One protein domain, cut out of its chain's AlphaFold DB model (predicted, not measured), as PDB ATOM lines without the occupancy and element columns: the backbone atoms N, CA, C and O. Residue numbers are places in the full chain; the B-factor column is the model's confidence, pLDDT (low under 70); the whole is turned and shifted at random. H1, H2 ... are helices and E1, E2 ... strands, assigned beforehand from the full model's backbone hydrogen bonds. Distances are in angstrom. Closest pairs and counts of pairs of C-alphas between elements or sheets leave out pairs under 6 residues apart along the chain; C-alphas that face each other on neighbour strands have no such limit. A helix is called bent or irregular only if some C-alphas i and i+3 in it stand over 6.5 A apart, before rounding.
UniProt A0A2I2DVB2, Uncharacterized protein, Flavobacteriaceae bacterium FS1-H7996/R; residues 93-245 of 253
ATOM      1  N   TYR A  93     -60.894  38.902  14.887       85.12
ATOM      2  CA  TYR A  93     -61.496  37.739  14.267       85.12
ATOM      3  C   TYR A  93     -63.011  37.861  14.058       85.12
ATOM      4  O   TYR A  93     -63.526  37.316  13.088       85.12
ATOM      5  N   GLU A  94     -63.733  38.579  14.928       79.44
ATOM      6  CA  GLU A  94     -65.174  38.808  14.724       79.44
ATOM      7  C   GLU A  94     -65.421  39.869  13.643       79.44
ATOM      8  O   GLU A  94     -66.363  39.750  12.865       79.44
ATOM      9  N   VAL A  95     -64.544  40.875  13.540       82.88
ATOM     10  CA  VAL A  95     -64.596  41.867  12.449       82.88
ATOM     11  C   VAL A  95     -64.331  41.193  11.098       82.88
ATOM     12  O   VAL A  95     -65.053  41.435  10.134       82.88
ATOM     13  N   GLU A  96     -63.357  40.281  11.048       88.06
ATOM     14  CA  GLU A  96     -62.958  39.541   9.842       88.06
ATOM     15  C   GLU A  96     -63.714  38.216   9.645       88.06
ATOM     16  O   GLU A  96     -63.302  37.368   8.848       88.06
ATOM     17  N   LYS A  97     -64.836  38.022  10.346       85.81
ATOM     18  CA  LYS A  97     -65.548  36.739  10.439       85.81
ATOM     19  C   LYS A  97     -65.784  36.057   9.099       85.81
ATOM     20  O   LYS A  97     -65.435  34.893   8.957       85.81
ATOM     21  N   LEU A  98     -66.319  36.771   8.107       88.38
ATOM     22  CA  LEU A  98     -66.611  36.190   6.790       88.38
ATOM     23  C   LEU A  98     -65.342  35.738   6.054       88.38
ATOM     24  O   LEU A  98     -65.353  34.710   5.382       88.38
ATOM     25  N   ASN A  99     -64.244  36.486   6.192       91.38
ATOM     26  CA  ASN A  99     -62.969  36.127   5.577       91.38
ATOM     27  C   ASN A  99     -62.315  34.940   6.298       91.38
ATOM     28  O   ASN A  99     -61.664  34.121   5.657       91.38
ATOM     29  N   ILE A 100     -62.482  34.841   7.620       92.38
ATOM     30  CA  ILE A 100     -61.956  33.736   8.431       92.38
ATOM     31  C   ILE A 100     -62.780  32.461   8.242       92.38
ATOM     32  O   ILE A 100     -62.207  31.383   8.125       92.38
ATOM     33  N   GLU A 101     -64.108  32.558   8.179       90.12
ATOM     34  CA  GLU A 101     -64.987  31.407   7.931       90.12
ATOM     35  C   GLU A 101     -64.695  30.741   6.573       90.12
ATOM     36  O   GLU A 101     -64.849  29.527   6.445       90.12
ATOM     37  N   ASP A 102     -64.188  31.506   5.601       93.19
ATOM     38  CA  ASP A 102     -63.757  31.044   4.275       93.19
ATOM     39  C   ASP A 102     -62.221  31.081   4.095       93.19
ATOM     40  O   ASP A 102     -61.711  31.270   2.989       93.19
ATOM     41  N   ILE A 103     -61.449  30.920   5.180       94.38
ATOM     42  CA  ILE A 103     -59.986  31.106   5.148       94.38
ATOM     43  C   ILE A 103     -59.278  30.218   4.112       94.38
ATOM     44  O   ILE A 103     -58.272  30.633   3.547       94.38
ATOM     45  N   GLU A 104     -59.824  29.041   3.793       92.62
ATOM     46  CA  GLU A 104     -59.268  28.137   2.774       92.62
ATOM     47  C   GLU A 104     -59.224  28.775   1.375       92.62
ATOM     48  O   GLU A 104     -58.322  28.474   0.599       92.62
ATOM     49  N   ASN A 105     -60.160  29.679   1.066       92.19
ATOM     50  CA  ASN A 105     -60.202  30.417  -0.200       92.19
ATOM     51  C   ASN A 105     -59.728  31.875  -0.056       92.19
ATOM     52  O   ASN A 105     -59.473  32.549  -1.058       92.19
ATOM     53  N   LYS A 106     -59.656  32.393   1.176       92.50
ATOM     54  CA  LYS A 106     -59.367  33.805   1.468       92.50
ATOM     55  C   LYS A 106     -57.965  34.063   1.997       92.50
ATOM     56  O   LYS A 106     -57.564  35.227   1.999       92.50
ATOM     57  N   ASP A 107     -57.202  33.041   2.381       90.50
ATOM     58  CA  ASP A 107     -55.826  33.201   2.869       90.50
ATOM     59  C   ASP A 107     -54.939  33.988   1.886       90.50
ATOM     60  O   ASP A 107     -54.210  34.887   2.306       90.50
ATOM     61  N   ILE A 108     -55.111  33.780   0.577       90.56
ATOM     62  CA  ILE A 108     -54.412  34.529  -0.478       90.56
ATOM     63  C   ILE A 108     -54.617  36.048  -0.407       90.56
ATOM     64  O   ILE A 108     -53.731  36.809  -0.786       90.56
ATOM     65  N   THR A 109     -55.753  36.511   0.122       92.25
ATOM     66  CA  THR A 109     -56.018  37.947   0.305       92.25
ATOM     67  C   THR A 109     -55.064  38.539   1.339       92.25
ATOM     68  O   THR A 109     -54.467  39.587   1.100       92.25
ATOM     69  N   TYR A 110     -54.867  37.838   2.458       94.44
ATOM     70  CA  TYR A 110     -53.933  38.245   3.510       94.44
ATOM     71  C   TYR A 110     -52.481  38.133   3.047       94.44
ATOM     72  O   TYR A 110     -51.667  38.998   3.357       94.44
ATOM     73  N   ILE A 111     -52.161  37.103   2.260       92.19
ATOM     74  CA  ILE A 111     -50.827  36.931   1.677       92.19
ATOM     75  C   ILE A 111     -50.494  38.114   0.768       92.19
ATOM     76  O   ILE A 111     -49.481  38.771   0.981       92.19
ATOM     77  N   ASN A 112     -51.366  38.430  -0.193       92.38
ATOM     78  CA  ASN A 112     -51.158  39.556  -1.103       92.38
ATOM     79  C   ASN A 112     -51.049  40.882  -0.338       92.38
ATOM     80  O   ASN A 112     -50.158  41.675  -0.624       92.38
ATOM     81  N   TYR A 113     -51.884  41.079   0.689       95.19
ATOM     82  CA  TYR A 113     -51.793  42.244   1.567       95.19
ATOM     83  C   TYR A 113     -50.405  42.392   2.208       95.19
ATOM     84  O   TYR A 113     -49.836  43.482   2.188       95.19
ATOM     85  N   ILE A 114     -49.842  41.309   2.754       95.06
ATOM     86  CA  ILE A 114     -48.512  41.319   3.382       95.06
ATOM     87  C   ILE A 114     -47.405  41.565   2.360       95.06
ATOM     88  O   ILE A 114     -46.515  42.380   2.618       95.06
ATOM     89  N   LEU A 115     -47.471  40.901   1.204       91.56
ATOM     90  CA  LEU A 115     -46.491  41.084   0.135       91.56
ATOM     91  C   LEU A 115     -46.455  42.544  -0.336       91.56
ATOM     92  O   LEU A 115     -45.375  43.131  -0.422       91.56
ATOM     93  N   ASP A 116     -47.623  43.148  -0.551       92.75
ATOM     94  CA  ASP A 116     -47.742  44.535  -1.000       92.75
ATOM     95  C   ASP A 116     -47.322  45.524   0.097       92.75
ATOM     96  O   ASP A 116     -46.519  46.427  -0.150       92.75
ATOM     97  N   LYS A 117     -47.812  45.344   1.332       94.06
ATOM     98  CA  LYS A 117     -47.551  46.266   2.448       94.06
ATOM     99  C   LYS A 117     -46.071  46.354   2.810       94.06
ATOM    100  O   LYS A 117     -45.575  47.446   3.081       94.06
ATOM    101  N   PHE A 118     -45.370  45.223   2.814       92.69
ATOM    102  CA  PHE A 118     -43.951  45.170   3.170       92.69
ATOM    103  C   PHE A 118     -43.019  45.190   1.952       92.69
ATOM    104  O   PHE A 118     -41.799  45.095   2.112       92.69
ATOM    105  N   ASN A 119     -43.579  45.384   0.750       88.31
ATOM    106  CA  ASN A 119     -42.856  45.414  -0.518       88.31
ATOM    107  C   ASN A 119     -41.909  44.207  -0.655       88.31
ATOM    108  O   ASN A 119     -40.702  44.355  -0.881       88.31
ATOM    109  N   LEU A 120     -42.460  43.018  -0.418       85.19
ATOM    110  CA  LEU A 120     -41.777  41.749  -0.625       85.19
ATOM    111  C   LEU A 120     -41.919  41.374  -2.104       85.19
ATOM    112  O   LEU A 120     -42.996  41.497  -2.684       85.19
ATOM    113  N   GLU A 121     -40.828  40.948  -2.743       70.38
ATOM    114  CA  GLU A 121     -40.851  40.626  -4.173       70.38
ATOM    115  C   GLU A 121     -41.861  39.505  -4.470       70.38
ATOM    116  O   GLU A 121     -41.618  38.344  -4.151       70.38
ATOM    117  N   GLN A 122     -42.941  39.823  -5.194       59.38
ATOM    118  CA  GLN A 122     -43.860  38.820  -5.759       59.38
ATOM    119  C   GLN A 122     -43.165  37.902  -6.798       59.38
ATOM    120  O   GLN A 122     -43.710  36.876  -7.199       59.38
ATOM    121  N   ASN A 123     -41.968  38.294  -7.263       43.22
ATOM    122  CA  ASN A 123     -41.325  37.805  -8.487       43.22
ATOM    123  C   ASN A 123     -40.224  36.756  -8.298       43.22
ATOM    124  O   ASN A 123     -39.727  36.227  -9.296       43.22
ATOM    125  N   LYS A 124     -39.860  36.383  -7.068       46.44
ATOM    126  CA  LYS A 124     -39.249  35.064  -6.879       46.44
ATOM    127  C   LYS A 124     -40.406  34.091  -6.819       46.44
ATOM    128  O   LYS A 124     -41.306  34.267  -6.002       46.44
ATOM    129  N   LYS A 125     -40.411  33.072  -7.681       45.94
ATOM    130  CA  LYS A 125     -41.310  31.934  -7.471       45.94
ATOM    131  C   LYS A 125     -41.178  31.569  -5.996       45.94
ATOM    132  O   LYS A 125     -40.057  31.360  -5.541       45.94
ATOM    133  N   ILE A 126     -42.291  31.486  -5.271       50.56
ATOM    134  CA  ILE A 126     -42.333  31.034  -3.867       50.56
ATOM    135  C   ILE A 126     -41.515  29.730  -3.682       50.56
ATOM    136  O   ILE A 126     -41.011  29.452  -2.601       50.56
ATOM    137  N   ASN A 127     -41.299  28.989  -4.774       49.03
ATOM    138  CA  ASN A 127     -40.510  27.765  -4.882       49.03
ATOM    139  C   ASN A 127     -38.969  27.920  -4.890       49.03
ATOM    140  O   ASN A 127     -38.296  26.913  -4.696       49.03
ATOM    141  N   ASP A 128     -38.394  29.107  -5.119       56.06
ATOM    142  CA  ASP A 128     -36.931  29.280  -5.277       56.06
ATOM    143  C   ASP A 128     -36.235  29.823  -4.007       56.06
ATOM    144  O   ASP A 128     -35.010  29.954  -3.971       56.06
ATOM    145  N   CYS A 129     -36.996  30.142  -2.954       64.94
ATOM    146  CA  CYS A 129     -36.503  30.743  -1.714       64.94
ATOM    147  C   CYS A 129     -36.976  29.924  -0.505       64.94
ATOM    148  O   CYS A 129     -38.166  29.620  -0.410       64.94
ATOM    149  N   SER A 130     -36.083  29.566   0.427       84.12
ATOM    150  CA  SER A 130     -36.494  28.807   1.619       84.12
ATOM    151  C   SER A 130     -37.498  29.607   2.455       84.12
ATOM    152  O   SER A 130     -37.410  30.835   2.522       84.12
ATOM    153  N   ILE A 131     -38.431  28.921   3.125       87.81
ATOM    154  CA  ILE A 131     -39.407  29.563   4.021       87.81
ATOM    155  C   ILE A 131     -38.697  30.429   5.063       87.81
ATOM    156  O   ILE A 131     -39.108  31.559   5.291       87.81
ATOM    157  N   GLU A 132     -37.584  29.958   5.632       86.69
ATOM    158  CA  GLU A 132     -36.808  30.765   6.581       86.69
ATOM    159  C   GLU A 132     -36.290  32.072   5.971       86.69
ATOM    160  O   GLU A 132     -36.254  33.084   6.661       86.69
ATOM    161  N   THR A 133     -35.907  32.090   4.692       87.38
ATOM    162  CA  THR A 133     -35.471  33.331   4.033       87.38
ATOM    163  C   THR A 133     -36.651  34.287   3.856       87.38
ATOM    164  O   THR A 133     -36.530  35.462   4.176       87.38
ATOM    165  N   GLN A 134     -37.819  33.776   3.448       88.94
ATOM    166  CA  GLN A 134     -39.047  34.578   3.339       88.94
ATOM    167  C   GLN A 134     -39.465  35.167   4.697       88.94
ATOM    168  O   GLN A 134     -39.854  36.332   4.784       88.94
ATOM    169  N   LEU A 135     -39.341  34.379   5.770       92.12
ATOM    170  CA  LEU A 135     -39.610  34.835   7.130       92.12
ATOM    171  C   LEU A 135     -38.585  35.869   7.601       92.12
ATOM    172  O   LEU A 135     -39.007  36.856   8.190       92.12
ATOM    173  N   ASN A 136     -37.286  35.685   7.329       89.50
ATOM    174  CA  ASN A 136     -36.247  36.681   7.630       89.50
ATOM    175  C   ASN A 136     -36.539  38.012   6.927       89.50
ATOM    176  O   ASN A 136     -36.570  39.047   7.589       89.50
ATOM    177  N   ASP A 137     -36.826  37.977   5.621       89.88
ATOM    178  CA  ASP A 137     -37.120  39.176   4.834       89.88
ATOM    179  C   ASP A 137     -38.320  39.938   5.421       89.88
ATOM    180  O   ASP A 137     -38.254  41.152   5.618       89.88
ATOM    181  N   LEU A 138     -39.409  39.237   5.763       92.88
ATOM    182  CA  LEU A 138     -40.566  39.859   6.411       92.88
ATOM    183  C   LEU A 138     -40.224  40.394   7.813       92.88
ATOM    184  O   LEU A 138     -40.646  41.497   8.159       92.88
ATOM    185  N   ASN A 139     -39.441  39.654   8.603       91.38
ATOM    186  CA  ASN A 139     -39.012  40.073   9.940       91.38
ATOM    187  C   ASN A 139     -38.224  41.393   9.872       91.38
ATOM    188  O   ASN A 139     -38.512  42.329  10.617       91.38
ATOM    189  N   ASP A 140     -37.287  41.508   8.929       90.62
ATOM    190  CA  ASP A 140     -36.483  42.714   8.711       90.62
ATOM    191  C   ASP A 140     -37.343  43.909   8.274       90.62
ATOM    192  O   ASP A 140     -37.136  45.039   8.737       90.62
ATOM    193  N   LYS A 141     -38.351  43.673   7.420       92.75
ATOM    194  CA  LYS A 141     -39.316  44.707   7.015       92.75
ATOM    195  C   LYS A 141     -40.179  45.176   8.182       92.75
ATOM    196  O   LYS A 141     -40.344  46.385   8.340       92.75
ATOM    197  N   ILE A 142     -40.689  44.261   9.008       92.06
ATOM    198  CA  ILE A 142     -41.479  44.605  10.198       92.06
ATOM    199  C   ILE A 142     -40.624  45.382  11.198       92.06
ATOM    200  O   ILE A 142     -41.054  46.429  11.669       92.06
ATOM    201  N   ASN A 143     -39.402  44.927  11.475       85.50
ATOM    202  CA  ASN A 143     -38.498  45.604  12.406       85.50
ATOM    203  C   ASN A 143     -38.120  47.010  11.922       85.50
ATOM    204  O   ASN A 143     -38.059  47.940  12.723       85.50
ATOM    205  N   SER A 144     -37.931  47.193  10.611       89.00
ATOM    206  CA  SER A 144     -37.700  48.517  10.013       89.00
ATOM    207  C   SER A 144     -38.936  49.421  10.090       89.00
ATOM    208  O   SER A 144     -38.806  50.634  10.244       89.00
ATOM    209  N   TYR A 145     -40.131  48.839   9.969       89.88
ATOM    210  CA  TYR A 145     -41.407  49.543  10.088       89.88
ATOM    211  C   TYR A 145     -41.758  49.884  11.548       89.88
ATOM    212  O   TYR A 145     -42.363  50.923  11.797       89.88
ATOM    213  N   GLY A 146     -41.336  49.056  12.508       89.12
ATOM    214  CA  GLY A 146     -41.629  49.157  13.939       89.12
ATOM    215  C   GLY A 146     -42.908  48.412  14.337       89.12
ATOM    216  O   GLY A 146     -43.976  48.661  13.775       89.12
ATOM    217  N   CYS A 147     -42.817  47.522  15.334       88.56
ATOM    218  CA  CYS A 147     -43.954  46.731  15.831       88.56
ATOM    219  C   CYS A 147     -45.092  47.612  16.365       88.56
ATOM    220  O   CYS A 147     -46.261  47.333  16.106       88.56
ATOM    221  N   GLN A 148     -44.758  48.740  16.991       87.94
ATOM    222  CA  GLN A 148     -45.707  49.731  17.497       87.94
ATOM    223  C   GLN A 148     -46.592  50.371  16.415       87.94
ATOM    224  O   GLN A 148     -47.625  50.959  16.727       87.94
ATOM    225  N   ASN A 149     -46.188  50.283  15.142       91.50
ATOM    226  CA  ASN A 149     -46.942  50.824  14.010       91.50
ATOM    227  C   ASN A 149     -47.876  49.781  13.370       91.50
ATOM    228  O   ASN A 149     -48.586  50.105  12.409       91.50
ATOM    229  N   LEU A 150     -47.851  48.529  13.844       91.56
ATOM    230  CA  LEU A 150     -48.712  47.460  13.352       91.56
ATOM    231  C   LEU A 150     -50.115  47.602  13.943       91.56
ATOM    232  O   LEU A 150     -50.312  47.650  15.156       91.56
ATOM    233  N   SER A 151     -51.110  47.625  13.067       91.56
ATOM    234  CA  SER A 151     -52.502  47.458  13.471       91.56
ATOM    235  C   SER A 151     -52.792  45.995  13.818       91.56
ATOM    236  O   SER A 151     -52.098  45.085  13.369       91.56
ATOM    237  N   ASN A 152     -53.885  45.734  14.539       87.94
ATOM    238  CA  ASN A 152     -54.334  44.359  14.787       87.94
ATOM    239  C   ASN A 152     -54.520  43.568  13.476       87.94
ATOM    240  O   ASN A 152     -54.270  42.365  13.453       87.94
ATOM    241  N   TYR A 153     -54.936  44.240  12.391       92.31
ATOM    242  CA  TYR A 153     -55.106  43.628  11.067       92.31
ATOM    243  C   TYR A 153     -53.778  43.215  10.457       92.31
ATOM    244  O   TYR A 153     -53.683  42.127   9.898       92.31
ATOM    245  N   ASP A 154     -52.738  44.022  10.652       93.81
ATOM    246  CA  ASP A 154     -51.386  43.657  10.240       93.81
ATOM    247  C   ASP A 154     -50.930  42.393  10.952       93.81
ATOM    248  O   ASP A 154     -50.444  41.469  10.309       93.81
ATOM    249  N   ILE A 155     -51.152  42.317  12.264       92.06
ATOM    250  CA  ILE A 155     -50.757  41.160  13.072       92.06
ATOM    251  C   ILE A 155     -51.515  39.899  12.631       92.06
ATOM    252  O   ILE A 155     -50.901  38.848  12.439       92.06
ATOM    253  N   LEU A 156     -52.830  40.005  12.401       93.12
ATOM    254  CA  LEU A 156     -53.638  38.908  11.864       93.12
ATOM    255  C   LEU A 156     -53.125  38.453  10.489       93.12
ATOM    256  O   LEU A 156     -52.929  37.257  10.275       93.12
ATOM    257  N   ALA A 157     -52.882  39.391   9.572       95.25
ATOM    258  CA  ALA A 157     -52.421  39.093   8.222       95.25
ATOM    259  C   ALA A 157     -51.013  38.470   8.216       95.25
ATOM    260  O   ALA A 157     -50.787  37.491   7.504       95.25
ATOM    261  N   ILE A 158     -50.096  38.962   9.060       95.44
ATOM    262  CA  ILE A 158     -48.767  38.367   9.285       95.44
ATOM    263  C   ILE A 158     -48.926  36.929   9.790       95.44
ATOM    264  O   ILE A 158     -48.299  36.010   9.265       95.44
ATOM    265  N   GLY A 159     -49.794  36.715  10.781       94.75
ATOM    266  CA  GLY A 159     -50.063  35.391  11.325       94.75
ATOM    267  C   GLY A 159     -50.617  34.418  10.286       94.75
ATOM    268  O   GLY A 159     -50.165  33.271  10.218       94.75
ATOM    269  N   ILE A 160     -51.563  34.862   9.454       95.75
ATOM    270  CA  ILE A 160     -52.127  34.056   8.363       95.75
ATOM    271  C   ILE A 160     -51.058  33.746   7.313       95.75
ATOM    272  O   ILE A 160     -50.961  32.599   6.881       95.75
ATOM    273  N   TYR A 161     -50.211  34.717   6.959       95.19
ATOM    274  CA  TYR A 161     -49.090  34.517   6.040       95.19
ATOM    275  C   TYR A 161     -48.116  33.439   6.547       95.19
ATOM    276  O   TYR A 161     -47.845  32.469   5.839       95.19
ATOM    277  N   VAL A 162     -47.655  33.537   7.801       95.62
ATOM    278  CA  VAL A 162     -46.738  32.542   8.394       95.62
ATOM    279  C   VAL A 162     -47.411  31.167   8.491       95.62
ATOM    280  O   VAL A 162     -46.795  30.143   8.192       95.62
ATOM    281  N   SER A 163     -48.693  31.138   8.856       95.56
ATOM    282  CA  SER A 163     -49.487  29.905   8.914       95.56
ATOM    283  C   SER A 163     -49.655  29.252   7.545       95.56
ATOM    284  O   SER A 163     -49.616  28.028   7.449       95.56
ATOM    285  N   HIS A 164     -49.792  30.042   6.481       94.06
ATOM    286  CA  HIS A 164     -49.876  29.532   5.117       94.06
ATOM    287  C   HIS A 164     -48.549  28.909   4.659       94.06
ATOM    288  O   HIS A 164     -48.555  27.812   4.101       94.06
ATOM    289  N   LEU A 165     -47.405  29.536   4.961       92.94
ATOM    290  CA  LEU A 165     -46.089  28.936   4.695       92.94
ATOM    291  C   LEU A 165     -45.931  27.593   5.425       92.94
ATOM    292  O   LEU A 165     -45.541  26.593   4.821       92.94
ATOM    293  N   PHE A 166     -46.330  27.546   6.699       94.31
ATOM    294  CA  PHE A 166     -46.327  26.315   7.488       94.31
ATOM    295  C   PHE A 166     -47.247  25.243   6.891       94.31
ATOM    296  O   PHE A 166     -46.867  24.074   6.788       94.31
ATOM    297  N   LYS A 167     -48.462  25.631   6.478       94.06
ATOM    298  CA  LYS A 167     -49.449  24.758   5.831       94.06
ATOM    299  C   LYS A 167     -48.862  24.098   4.583       94.06
ATOM    300  O   LYS A 167     -49.015  22.887   4.428       94.06
ATOM    301  N   ILE A 168     -48.168  24.869   3.740       91.19
ATOM    302  CA  ILE A 168     -47.492  24.363   2.536       91.19
ATOM    303  C   ILE A 168     -46.408  23.344   2.908       91.19
ATOM    304  O   ILE A 168     -46.441  22.225   2.396       91.19
ATOM    305  N   GLU A 169     -45.477  23.686   3.809       91.69
ATOM    306  CA  GLU A 169     -44.353  22.796   4.152       91.69
ATOM    307  C   GLU A 169     -44.817  21.484   4.792       91.69
ATOM    308  O   GLU A 169     -44.305  20.408   4.482       91.69
ATOM    309  N   THR A 170     -45.825  21.558   5.658       92.56
ATOM    310  CA  THR A 170     -46.305  20.401   6.428       92.56
ATOM    311  C   THR A 170     -47.445  19.641   5.753       92.56
ATOM    312  O   THR A 170     -47.843  18.579   6.234       92.56
ATOM    313  N   SER A 171     -47.977  20.146   4.631       93.00
ATOM    314  CA  SER A 171     -49.203  19.627   4.001       93.00
ATOM    315  C   SER A 171     -50.373  19.509   4.992       93.00
ATOM    316  O   SER A 171     -51.113  18.518   4.981       93.00
ATOM    317  N   SER A 172     -50.484  20.494   5.882       94.88
ATOM    318  CA  SER A 172     -51.542  20.612   6.887       94.88
ATOM    319  C   SER A 172     -52.777  21.315   6.309       94.88
ATOM    320  O   SER A 172     -52.762  21.784   5.171       94.88
ATOM    321  N   SER A 173     -53.859  21.408   7.082       95.56
ATOM    322  CA  SER A 173     -55.086  22.110   6.677       95.56
ATOM    323  C   SER A 173     -55.456  23.218   7.656       95.56
ATOM    324  O   SER A 173     -55.062  23.186   8.824       95.56
ATOM    325  N   TRP A 174     -56.247  24.187   7.196       95.88
ATOM    326  CA  TRP A 174     -56.870  25.145   8.099       95.88
ATOM    327  C   TRP A 174     -57.893  24.442   9.002       95.88
ATOM    328  O   TRP A 174     -58.611  23.534   8.586       95.88
ATOM    329  N   GLN A 175     -57.960  24.877  10.255       94.62
ATOM    330  CA  GLN A 175     -58.989  24.504  11.214       94.62
ATOM    331  C   GLN A 175     -59.471  25.756  11.936       94.62
ATOM    332  O   GLN A 175     -58.681  26.467  12.563       94.62
ATOM    333  N   LEU A 176     -60.782  25.983  11.896       91.25
ATOM    334  CA  LEU A 176     -61.432  27.048  12.646       91.25
ATOM    335  C   LEU A 176     -61.832  26.535  14.025       91.25
ATOM    336  O   LEU A 176     -62.590  25.573  14.152       91.25
ATOM    337  N   ASN A 177     -61.323  27.191  15.062       86.00
ATOM    338  CA  ASN A 177     -61.701  26.896  16.433       86.00
ATOM    339  C   ASN A 177     -62.739  27.896  16.883       86.00
ATOM    340  O   ASN A 177     -62.526  29.108  16.843       86.00
ATOM    341  N   LYS A 178     -63.852  27.356  17.347       80.38
ATOM    342  CA  LYS A 178     -64.891  28.142  17.972       80.38
ATOM    343  C   LYS A 178     -64.393  28.602  19.338       80.38
ATOM    344  O   LYS A 178     -64.093  27.760  20.180       80.38
ATOM    345  N   VAL A 179     -64.292  29.910  19.554       79.25
ATOM    346  CA  VAL A 179     -63.991  30.448  20.883       79.25
ATOM    347  C   VAL A 179     -65.310  30.582  21.620       79.25
ATOM    348  O   VAL A 179     -66.132  31.447  21.311       79.25
ATOM    349  N   HIS A 180     -65.542  29.666  22.552       75.75
ATOM    350  CA  HIS A 180     -66.769  29.627  23.325       75.75
ATOM    351  C   HIS A 180     -66.768  30.794  24.310       75.75
ATOM    352  O   HIS A 180     -66.024  30.778  25.273       75.75
ATOM    353  N   THR A 181     -67.570  31.823  24.045       78.81
ATOM    354  CA  THR A 181     -67.907  32.902  24.989       78.81
ATOM    355  C   THR A 181     -69.382  33.271  24.778       78.81
ATOM    356  O   THR A 181     -70.034  32.709  23.896       78.81
ATOM    357  N   LEU A 182     -69.954  34.229  25.526       79.88
ATOM    358  CA  LEU A 182     -71.315  34.695  25.200       79.88
ATOM    359  C   LEU A 182     -71.375  35.503  23.888       79.88
ATOM    360  O   LEU A 182     -72.469  35.755  23.397       79.88
ATOM    361  N   ASN A 183     -70.241  35.837  23.267       76.75
ATOM    362  CA  ASN A 183     -70.197  36.268  21.873       76.75
ATOM    363  C   ASN A 183     -69.174  35.431  21.092       76.75
ATOM    364  O   ASN A 183     -67.977  35.717  21.109       76.75
ATOM    365  N   THR A 184     -69.633  34.353  20.460       75.19
ATOM    366  CA  THR A 184     -68.728  33.402  19.809       75.19
ATOM    367  C   THR A 184     -68.152  33.943  18.505       75.19
ATOM    368  O   THR A 184     -68.899  34.352  17.621       75.19
ATOM    369  N   TYR A 185     -66.837  33.799  18.359       80.56
ATOM    370  CA  TYR A 185     -66.081  34.043  17.131       80.56
ATOM    371  C   TYR A 185     -65.170  32.851  16.800       80.56
ATOM    372  O   TYR A 185     -65.017  31.916  17.596       80.56
ATOM    373  N   TRP A 186     -64.567  32.869  15.610       84.56
ATOM    374  CA  TRP A 186     -63.696  31.801  15.115       84.56
ATOM    375  C   TRP A 186     -62.235  32.232  15.102       84.56
ATOM    376  O   TRP A 186     -61.908  33.296  14.594       84.56
ATOM    377  N   THR A 187     -61.343  31.381  15.602       87.56
ATOM    378  CA  THR A 187     -59.892  31.580  15.492       87.56
ATOM    379  C   THR A 187     -59.296  30.558  14.521       87.56
ATOM    380  O   THR A 187     -59.473  29.346  14.719       87.56
ATOM    381  N   PRO A 188     -58.614  31.006  13.453       91.94
ATOM    382  CA  PRO A 188     -57.955  30.104  12.527       91.94
ATOM    383  C   PRO A 188     -56.691  29.514  13.156       91.94
ATOM    384  O   PRO A 188     -55.938  30.179  13.860       91.94
ATOM    385  N   SER A 189     -56.464  28.236  12.889       93.56
ATOM    386  CA  SER A 189     -55.263  27.496  13.271       93.56
ATOM    387  C   SER A 189     -54.914  26.499  12.176       93.56
ATOM    388  O   SER A 189     -55.743  26.223  11.307       93.56
ATOM    389  N   ILE A 190     -53.717  25.929  12.236       95.69
ATOM    390  CA  ILE A 190     -53.323  24.848  11.335       95.69
ATOM    391  C   ILE A 190     -53.439  23.515  12.070       95.69
ATOM    392  O   ILE A 190     -53.034  23.410  13.225       95.69
ATOM    393  N   ILE A 191     -53.978  22.491  11.413       96.12
ATOM    394  CA  ILE A 191     -54.026  21.127  11.942       96.12
ATOM    395  C   ILE A 191     -53.223  20.183  11.046       96.12
ATOM    396  O   ILE A 191     -53.424  20.138   9.829       96.12
ATOM    397  N   SER A 192     -52.298  19.441  11.653       94.25
ATOM    398  CA  SER A 192     -51.518  18.420  10.956       94.25
ATOM    399  C   SER A 192     -52.349  17.165  10.679       94.25
ATOM    400  O   SER A 192     -53.414  16.952  11.264       94.25
ATOM    401  N   LYS A 193     -51.833  16.273   9.826       91.56
ATOM    402  CA  LYS A 193     -52.472  14.976   9.527       91.56
ATOM    403  C   LYS A 193     -52.641  14.092  10.766       91.56
ATOM    404  O   LYS A 193     -53.552  13.272  10.826       91.56
ATOM    405  N   GLU A 194     -51.788  14.276  11.766       90.88
ATOM    406  CA  GLU A 194     -51.809  13.596  13.061       90.88
ATOM    407  C   GLU A 194     -52.780  14.251  14.062       90.88
ATOM    408  O   GLU A 194     -52.772  13.904  15.243       90.88
ATOM    409  N   ASN A 195     -53.619  15.192  13.612       91.69
ATOM    410  CA  ASN A 195     -54.528  15.999  14.428       91.69
ATOM    411  C   ASN A 195     -53.819  16.864  15.482       91.69
ATOM    412  O   ASN A 195     -54.378  17.168  16.540       91.69
ATOM    413  N   ILE A 196     -52.579  17.277  15.207       92.06
ATOM    414  CA  ILE A 196     -51.860  18.219  16.064       92.06
ATOM    415  C   ILE A 196     -52.246  19.634  15.636       92.06
ATOM    416  O   ILE A 196     -52.019  20.033  14.499       92.06
ATOM    417  N   LYS A 197     -52.834  20.398  16.560       93.19
ATOM    418  CA  LYS A 197     -53.155  21.815  16.354       93.19
ATOM    419  C   LYS A 197     -51.906  22.684  16.504       93.19
ATOM    420  O   LYS A 197     -51.175  22.526  17.483       93.19
ATOM    421  N   HIS A 198     -51.729  23.649  15.617       93.62
ATOM    422  CA  HIS A 198     -50.642  24.624  15.593       93.62
ATOM    423  C   HIS A 198     -51.211  26.043  15.636       93.62
ATOM    424  O   HIS A 198     -52.000  26.427  14.770       93.62
ATOM    425  N   ASP A 199     -50.826  26.809  16.659       89.38
ATOM    426  CA  ASP A 199     -51.352  28.155  16.920       89.38
ATOM    427  C   ASP A 199     -50.288  29.230  16.664       89.38
ATOM    428  O   ASP A 199     -49.780  29.899  17.564       89.38
ATOM    429  N   ILE A 200     -49.906  29.350  15.392       92.31
ATOM    430  CA  ILE A 200     -48.908  30.321  14.928       92.31
ATOM    431  C   ILE A 200     -49.394  31.753  15.173       92.31
ATOM    432  O   ILE A 200     -48.630  32.596  15.637       92.31
ATOM    433  N   ILE A 201     -50.671  32.017  14.889       91.06
ATOM    434  CA  ILE A 201     -51.257  33.355  14.989       91.06
ATOM    435  C   ILE A 201     -51.306  33.799  16.454       91.06
ATOM    436  O   ILE A 201     -50.872  34.908  16.761       91.06
ATOM    437  N   GLY A 202     -51.742  32.924  17.369       86.94
ATOM    438  CA  GLY A 202     -51.718  33.196  18.806       86.94
ATOM    439  C   GLY A 202     -50.308  33.473  19.333       86.94
ATOM    440  O   GLY A 202     -50.118  34.417  20.097       86.94
ATOM    441  N   ASN A 203     -49.297  32.723  18.875       87.38
ATOM    442  CA  ASN A 203     -47.900  32.977  19.248       87.38
ATOM    443  C   ASN A 203     -47.434  34.383  18.828       87.38
ATOM    444  O   ASN A 203     -46.854  35.089  19.649       87.38
ATOM    445  N   ILE A 204     -47.716  34.793  17.588       90.06
ATOM    446  CA  ILE A 204     -47.318  36.108  17.058       90.06
ATOM    447  C   ILE A 204     -48.038  37.241  17.799       90.06
ATOM    448  O   ILE A 204     -47.410  38.240  18.156       90.06
ATOM    449  N   PHE A 205     -49.336  37.077  18.075       86.75
ATOM    450  CA  PHE A 205     -50.094  38.043  18.870       86.75
ATOM    451  C   PHE A 205     -49.478  38.244  20.251       86.75
ATOM    452  O   PHE A 205     -49.244  39.383  20.651       86.75
ATOM    453  N   ASN A 206     -49.169  37.150  20.950       83.25
ATOM    454  CA  ASN A 206     -48.575  37.225  22.280       83.25
ATOM    455  C   ASN A 206     -47.213  37.930  22.244       83.25
ATOM    456  O   ASN A 206     -46.977  38.819  23.054       83.25
ATOM    457  N   THR A 207     -46.338  37.611  21.280       83.62
ATOM    458  CA  THR A 207     -45.011  38.248  21.215       83.62
ATOM    459  C   THR A 207     -45.090  39.750  20.959       83.62
ATOM    460  O   THR A 207     -44.415  40.517  21.645       83.62
ATOM    461  N   ILE A 208     -45.946  40.185  20.029       83.56
ATOM    462  CA  ILE A 208     -46.054  41.607  19.683       83.56
ATOM    463  C   ILE A 208     -46.687  42.391  20.835       83.56
ATOM    464  O   ILE A 208     -46.165  43.436  21.215       83.56
ATOM    465  N   TYR A 209     -47.777  41.890  21.427       77.38
ATOM    466  CA  TYR A 209     -48.463  42.618  22.497       77.38
ATOM    467  C   TYR A 209     -47.695  42.642  23.817       77.38
ATOM    468  O   TYR A 209     -47.740  43.650  24.519       77.38
ATOM    469  N   GLU A 210     -47.033  41.547  24.192       78.12
ATOM    470  CA  GLU A 210     -46.385  41.450  25.504       78.12
ATOM    471  C   GLU A 210     -44.978  42.049  25.514       78.12
ATOM    472  O   GLU A 210     -44.482  42.436  26.577       78.12
ATOM    473  N   HIS A 211     -44.314  42.103  24.359       78.31
ATOM    474  CA  HIS A 211     -42.887  42.401  24.308       78.31
ATOM    475  C   HIS A 211     -42.475  43.428  23.248       78.31
ATOM    476  O   HIS A 211     -41.288  43.733  23.168       78.31
ATOM    477  N   ASP A 212     -43.420  43.965  22.464       78.69
ATOM    478  CA  ASP A 212     -43.168  44.956  21.402       78.69
ATOM    479  C   ASP A 212     -42.059  44.523  20.421       78.69
ATOM    480  O   ASP A 212     -41.268  45.321  19.918       78.69
ATOM    481  N   PHE A 213     -41.979  43.214  20.164       80.94
ATOM    482  CA  PHE A 213     -41.104  42.633  19.152       80.94
ATOM    483  C   PHE A 213     -41.832  41.525  18.396       80.94
ATOM    484  O   PHE A 213     -42.746  40.883  18.919       80.94
ATOM    485  N   VAL A 214     -41.377  41.253  17.172       80.50
ATOM    486  CA  VAL A 214     -41.793  40.069  16.429       80.50
ATOM    487  C   VAL A 214     -40.578  39.205  16.110       80.50
ATOM    488  O   VAL A 214     -39.542  39.684  15.652       80.50
ATOM    489  N   ASP A 215     -40.708  37.911  16.385       85.56
ATOM    490  CA  ASP A 215     -39.767  36.900  15.917       85.56
ATOM    491  C   ASP A 215     -40.566  35.814  15.197       85.56
ATOM    492  O   ASP A 215     -41.065  34.841  15.784       85.56
ATOM    493  N   LEU A 216     -40.750  36.043  13.895       91.44
ATOM    494  CA  LEU A 216     -41.511  35.142  13.037       91.44
ATOM    495  C   LEU A 216     -40.829  33.781  12.904       91.44
ATOM    496  O   LEU A 216     -41.513  32.762  12.816       91.44
ATOM    497  N   ILE A 217     -39.496  33.744  12.949       90.44
ATOM    498  CA  ILE A 217     -38.715  32.509  12.839       90.44
ATOM    499  C   ILE A 217     -38.864  31.683  14.103       90.44
ATOM    500  O   ILE A 217     -39.113  30.481  14.020       90.44
ATOM    501  N   TYR A 218     -38.765  32.312  15.273       89.00
ATOM    502  CA  TYR A 218     -39.025  31.637  16.534       89.00
ATOM    503  C   TYR A 218     -40.450  31.079  16.576       89.00
ATOM    504  O   TYR A 218     -40.631  29.900  16.879       89.00
ATOM    505  N   SER A 219     -41.452  31.889  16.216       90.38
ATOM    506  CA  SER A 219     -42.857  31.460  16.180       90.38
ATOM    507  C   SER A 219     -43.069  30.275  15.233       90.38
ATOM    508  O   SER A 219     -43.728  29.299  15.598       90.38
ATOM    509  N   TYR A 220     -42.444  30.317  14.055       93.38
ATOM    510  CA  TYR A 220     -42.464  29.238  13.075       93.38
ATOM    511  C   TYR A 220     -41.803  27.957  13.594       93.38
ATOM    512  O   TYR A 220     -42.424  26.895  13.648       93.38
ATOM    513  N   ARG A 221     -40.544  28.055  14.041       91.19
ATOM    514  CA  ARG A 221     -39.764  26.918  14.543       91.19
ATOM    515  C   ARG A 221     -40.386  26.315  15.795       91.19
ATOM    516  O   ARG A 221     -40.318  25.106  15.983       91.19
ATOM    517  N   LYS A 222     -41.029  27.110  16.649       91.25
ATOM    518  CA  LYS A 222     -41.760  26.604  17.817       91.25
ATOM    519  C   LYS A 222     -42.856  25.620  17.409       91.25
ATOM    520  O   LYS A 222     -42.935  24.533  17.983       91.25
ATOM    521  N   GLU A 223     -43.654  25.965  16.403       92.75
ATOM    522  CA  GLU A 223     -44.709  25.081  15.897       92.75
ATOM    523  C   GLU A 223     -44.151  23.936  15.042       92.75
ATOM    524  O   GLU A 223     -44.654  22.814  15.118       92.75
ATOM    525  N   MET A 224     -43.047  24.154  14.325       92.62
ATOM    526  CA  MET A 224     -42.394  23.095  13.550       92.62
ATOM    527  C   MET A 224     -41.716  22.050  14.450       92.62
ATOM    528  O   MET A 224     -41.799  20.848  14.202       92.62
ATOM    529  N   ALA A 225     -41.139  22.469  15.578       91.00
ATOM    530  CA  ALA A 225     -40.641  21.565  16.612       91.00
ATOM    531  C   ALA A 225     -41.763  20.664  17.148       91.00
ATOM    532  O   ALA A 225     -41.573  19.458  17.326       91.00
ATOM    533  N   LYS A 226     -42.950  21.244  17.373       91.19
ATOM    534  CA  LYS A 226     -44.146  20.504  17.786       91.19
ATOM    535  C   LYS A 226     -44.570  19.497  16.716       91.19
ATOM    536  O   LYS A 226     -44.836  18.348  17.064       91.19
ATOM    537  N   PHE A 227     -44.574  19.899  15.444       91.50
ATOM    538  CA  PHE A 227     -44.879  19.029  14.303       91.50
ATOM    539  C   PHE A 227     -43.904  17.847  14.208       91.50
ATOM    540  O   PHE A 227     -44.316  16.703  14.050       91.50
ATOM    541  N   HIS A 228     -42.611  18.090  14.431       89.56
ATOM    542  CA  HIS A 228     -41.586  17.045  14.490       89.56
ATOM    543  C   HIS A 228     -41.623  16.182  15.763       89.56
ATOM    544  O   HIS A 228     -40.797  15.282  15.922       89.56
ATOM    545  N   GLY A 229     -42.565  16.422  16.679       87.56
ATOM    546  CA  GLY A 229     -42.719  15.625  17.891       87.56
ATOM    547  C   GLY A 229     -41.689  15.932  18.981       87.56
ATOM    548  O   GLY A 229     -41.481  15.104  19.872       87.56
ATOM    549  N   LEU A 230     -41.067  17.116  18.970       87.06
ATOM    550  CA  LEU A 230     -40.187  17.578  20.047       87.06
ATOM    551  C   LEU A 230     -41.030  17.984  21.271       87.06
ATOM    552  O   LEU A 230     -41.326  19.151  21.511       87.06
ATOM    553  N   LYS A 231     -41.444  16.982  22.056       68.44
ATOM    554  CA  LYS A 231     -42.441  17.101  23.144       68.44
ATOM    555  C   LYS A 231     -41.973  17.852  24.394       68.44
ATOM    556  O   LYS A 231     -42.802  18.150  25.250       68.44
ATOM    557  N   LYS A 232     -40.669  18.103  24.555       73.81
ATOM    558  CA  LYS A 232     -40.109  18.753  25.752       73.81
ATOM    559  C   LYS A 232     -39.563  20.137  25.402       73.81
ATOM    560  O   LYS A 232     -38.421  20.210  24.922       73.81
ATOM    561  N   PRO A 233     -40.331  21.210  25.681       71.44
ATOM    562  CA  PRO A 233     -39.808  22.568  25.662       71.44
ATOM    563  C   PRO A 233     -38.517  22.630  26.481       71.44
ATOM    564  O   PRO A 233     -38.415  21.985  27.525       71.44
ATOM    565  N   LEU A 234     -37.529  23.378  25.990       76.50
ATOM    566  CA  LEU A 234     -36.228  23.587  26.644       76.50
ATOM    567  C   LEU A 234     -35.299  22.359  26.724       76.50
ATOM    568  O   LEU A 234     -34.211  22.454  27.292       76.50
ATOM    569  N   SER A 235     -35.661  21.211  26.141       82.44
ATOM    570  CA  SER A 235     -34.682  20.131  25.945       82.44
ATOM    571  C   SER A 235     -33.530  20.598  25.042       82.44
ATOM    572  O   SER A 235     -33.715  21.473  24.199       82.44
ATOM    573  N   LYS A 236     -32.332  20.012  25.188       82.75
ATOM    574  CA  LYS A 236     -31.160  20.381  24.365       82.75
ATOM    575  C   LYS A 236     -31.457  20.274  22.865       82.75
ATOM    576  O   LYS A 236     -31.049  21.137  22.101       82.75
ATOM    577  N   GLU A 237     -32.186  19.234  22.469       82.25
ATOM    578  CA  GLU A 237     -32.626  19.016  21.089       82.25
ATOM    579  C   GLU A 237     -33.605  20.102  20.628       82.25
ATOM    580  O   GLU A 237     -33.395  20.700  19.577       82.25
ATOM    581  N   TYR A 238     -34.601  20.435  21.453       86.00
ATOM    582  CA  TYR A 238     -35.527  21.533  21.184       86.00
ATOM    583  C   TYR A 238     -34.801  22.875  21.044       86.00
ATOM    584  O   TYR A 238     -34.974  23.559  20.046       86.00
ATOM    585  N   LEU A 239     -33.940  23.245  21.996       85.06
ATOM    586  CA  LEU A 239     -33.191  24.509  21.949       85.06
ATOM    587  C   LEU A 239     -32.225  24.567  20.759       85.06
ATOM    588  O   LEU A 239     -32.091  25.612  20.121       85.06
ATOM    589  N   SER A 240     -31.587  23.441  20.425       85.00
ATOM    590  CA  SER A 240     -30.762  23.318  19.221       85.00
ATOM    591  C   SER A 240     -31.599  23.548  17.965       85.00
ATOM    592  O   SER A 240     -31.183  24.300  17.092       85.00
ATOM    593  N   TYR A 241     -32.786  22.948  17.877       86.50
ATOM    594  CA  TYR A 241     -33.671  23.128  16.733       86.50
ATOM    595  C   TYR A 241     -34.187  24.569  16.629       86.50
ATOM    596  O   TYR A 241     -34.074  25.182  15.577       86.50
ATOM    597  N   ILE A 242     -34.676  25.152  17.725       87.56
ATOM    598  CA  ILE A 242     -35.157  26.540  17.748       87.56
ATOM    599  C   ILE A 242     -34.064  27.521  17.297       87.56
ATOM    600  O   ILE A 242     -34.348  28.447  16.541       87.56
ATOM    601  N   SER A 243     -32.811  27.305  17.708       83.31
ATOM    602  CA  SER A 243     -31.691  28.184  17.338       83.31
ATOM    603  C   SER A 243     -31.180  27.972  15.910       83.31
ATOM    604  O   SER A 243     -30.817  28.943  15.250       83.31
ATOM    605  N   THR A 244     -31.174  26.735  15.403       81.94
ATOM    606  CA  THR A 244     -30.502  26.398  14.131       81.94
ATOM    607  C   THR A 244     -31.434  26.040  12.975       81.94
ATOM    608  O   THR A 244     -30.988  26.045  11.836       81.94
ATOM    609  N   GLY A 245     -32.690  25.682  13.249       76.56
ATOM    610  CA  GLY A 245     -33.604  25.071  12.277       76.56
ATOM    611  C   GLY A 245     -33.262  23.611  11.935       76.56
ATOM    612  O   GLY A 245     -33.971  22.975  11.160       76.56
TER     613      GLY A 245
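This is residues 93 to 245 of the 253 residues of an uncharacterized protein of Flavobacteriaceae bacterium FS1-H7996/R (UniProt A0A2I2DVB2). Helices gather round one long middle helix, H4, with H2 and H5 packed on it at steep angles and H6 packed on both H4 and H5; a hairpin of two strands, E1 and E2, makes one end of the body, with H1 next to it, and H7 makes the opposite end, packed on H6. H3, H4, H5 and H6 form an up-and-down bundle, each running against the one before it. The printed part has 153 residues, with seven named helices and two named strands that follow each other along the chain as H1 H2 H3 H4 E1 E2 H5 H6 H7; its one sheet, E1 - E2, is antiparallel, and the class is mostly helix. It is compact, with a radius of gyration of the C-alphas of 15.2 A, and rounded, spanning 42 by 35 by 32 A.

E1, residues 173 to 179, and E2, residues 185 to 191, are an antiparallel hairpin at 147 degrees, with N 175 and O 189 at 2.8 A and N 187 and O 177 at 2.8 A, within hydrogen-bond range. Residues 190 to 191 of E2 also pair with residues 197 to 198, antiparallel. The closest C-alphas of E2 and H1, residues 97 to 101, are those of Pro 188 and Ile 100, 6.8 A apart. Those of E2 and H4, residues 152 to 170, are Ile 190 and Lys 167, 6.7 A apart. H4 touches H2, residues 103 to 117, at a steep tilt of 64 degrees, opposite ways; the C-alphas of Ala 157 and Tyr 110 are closest, 5.0 A. With residues 155 to 163 alone H4 touches H5, residues 200 to 211, closest at C-alphas 159 and 201, 4.4 A. The hub is H6, residues 216 to 227, touching four helices. H6 and H5 are a helical hairpin, closest at C-alphas 219 and 203, 6.1 A. H6 and H7, residues 236 to 244, are another, closest at C-alphas 221 and 242, 5.6 A. With residues 216 to 217 alone H6 touches H3, residues 131 to 145, closest at C-alphas 216 and 135, 6.2 A. H3 and H4 are close but not clearly touching. Every O i to N i+4 pair is within hydrogen-bond range in H1, H3, H4, H5, H6 and H7; in H2 it is 8 of 11.

H4 is the longest helix, 26.6 A, from C-alpha 152 at (-54.334, 44.359, 14.787). H3 measures 21.0 A and H2 19.8 A; H2 is irregular, with C-alphas 105 and 108 7.1 A apart. E1 measures 18.7 A and E2 18.4 A. H7 ends at C-alpha 244, (-30.502, 26.398, 14.131).

The C-alphas farthest apart, of Asp 128 and Leu 182, are 46.3 A apart. The printed part has no cut. The link from H2 to H3 is long. pLDDT is under 70 at residues 122 to 129 and residue 231.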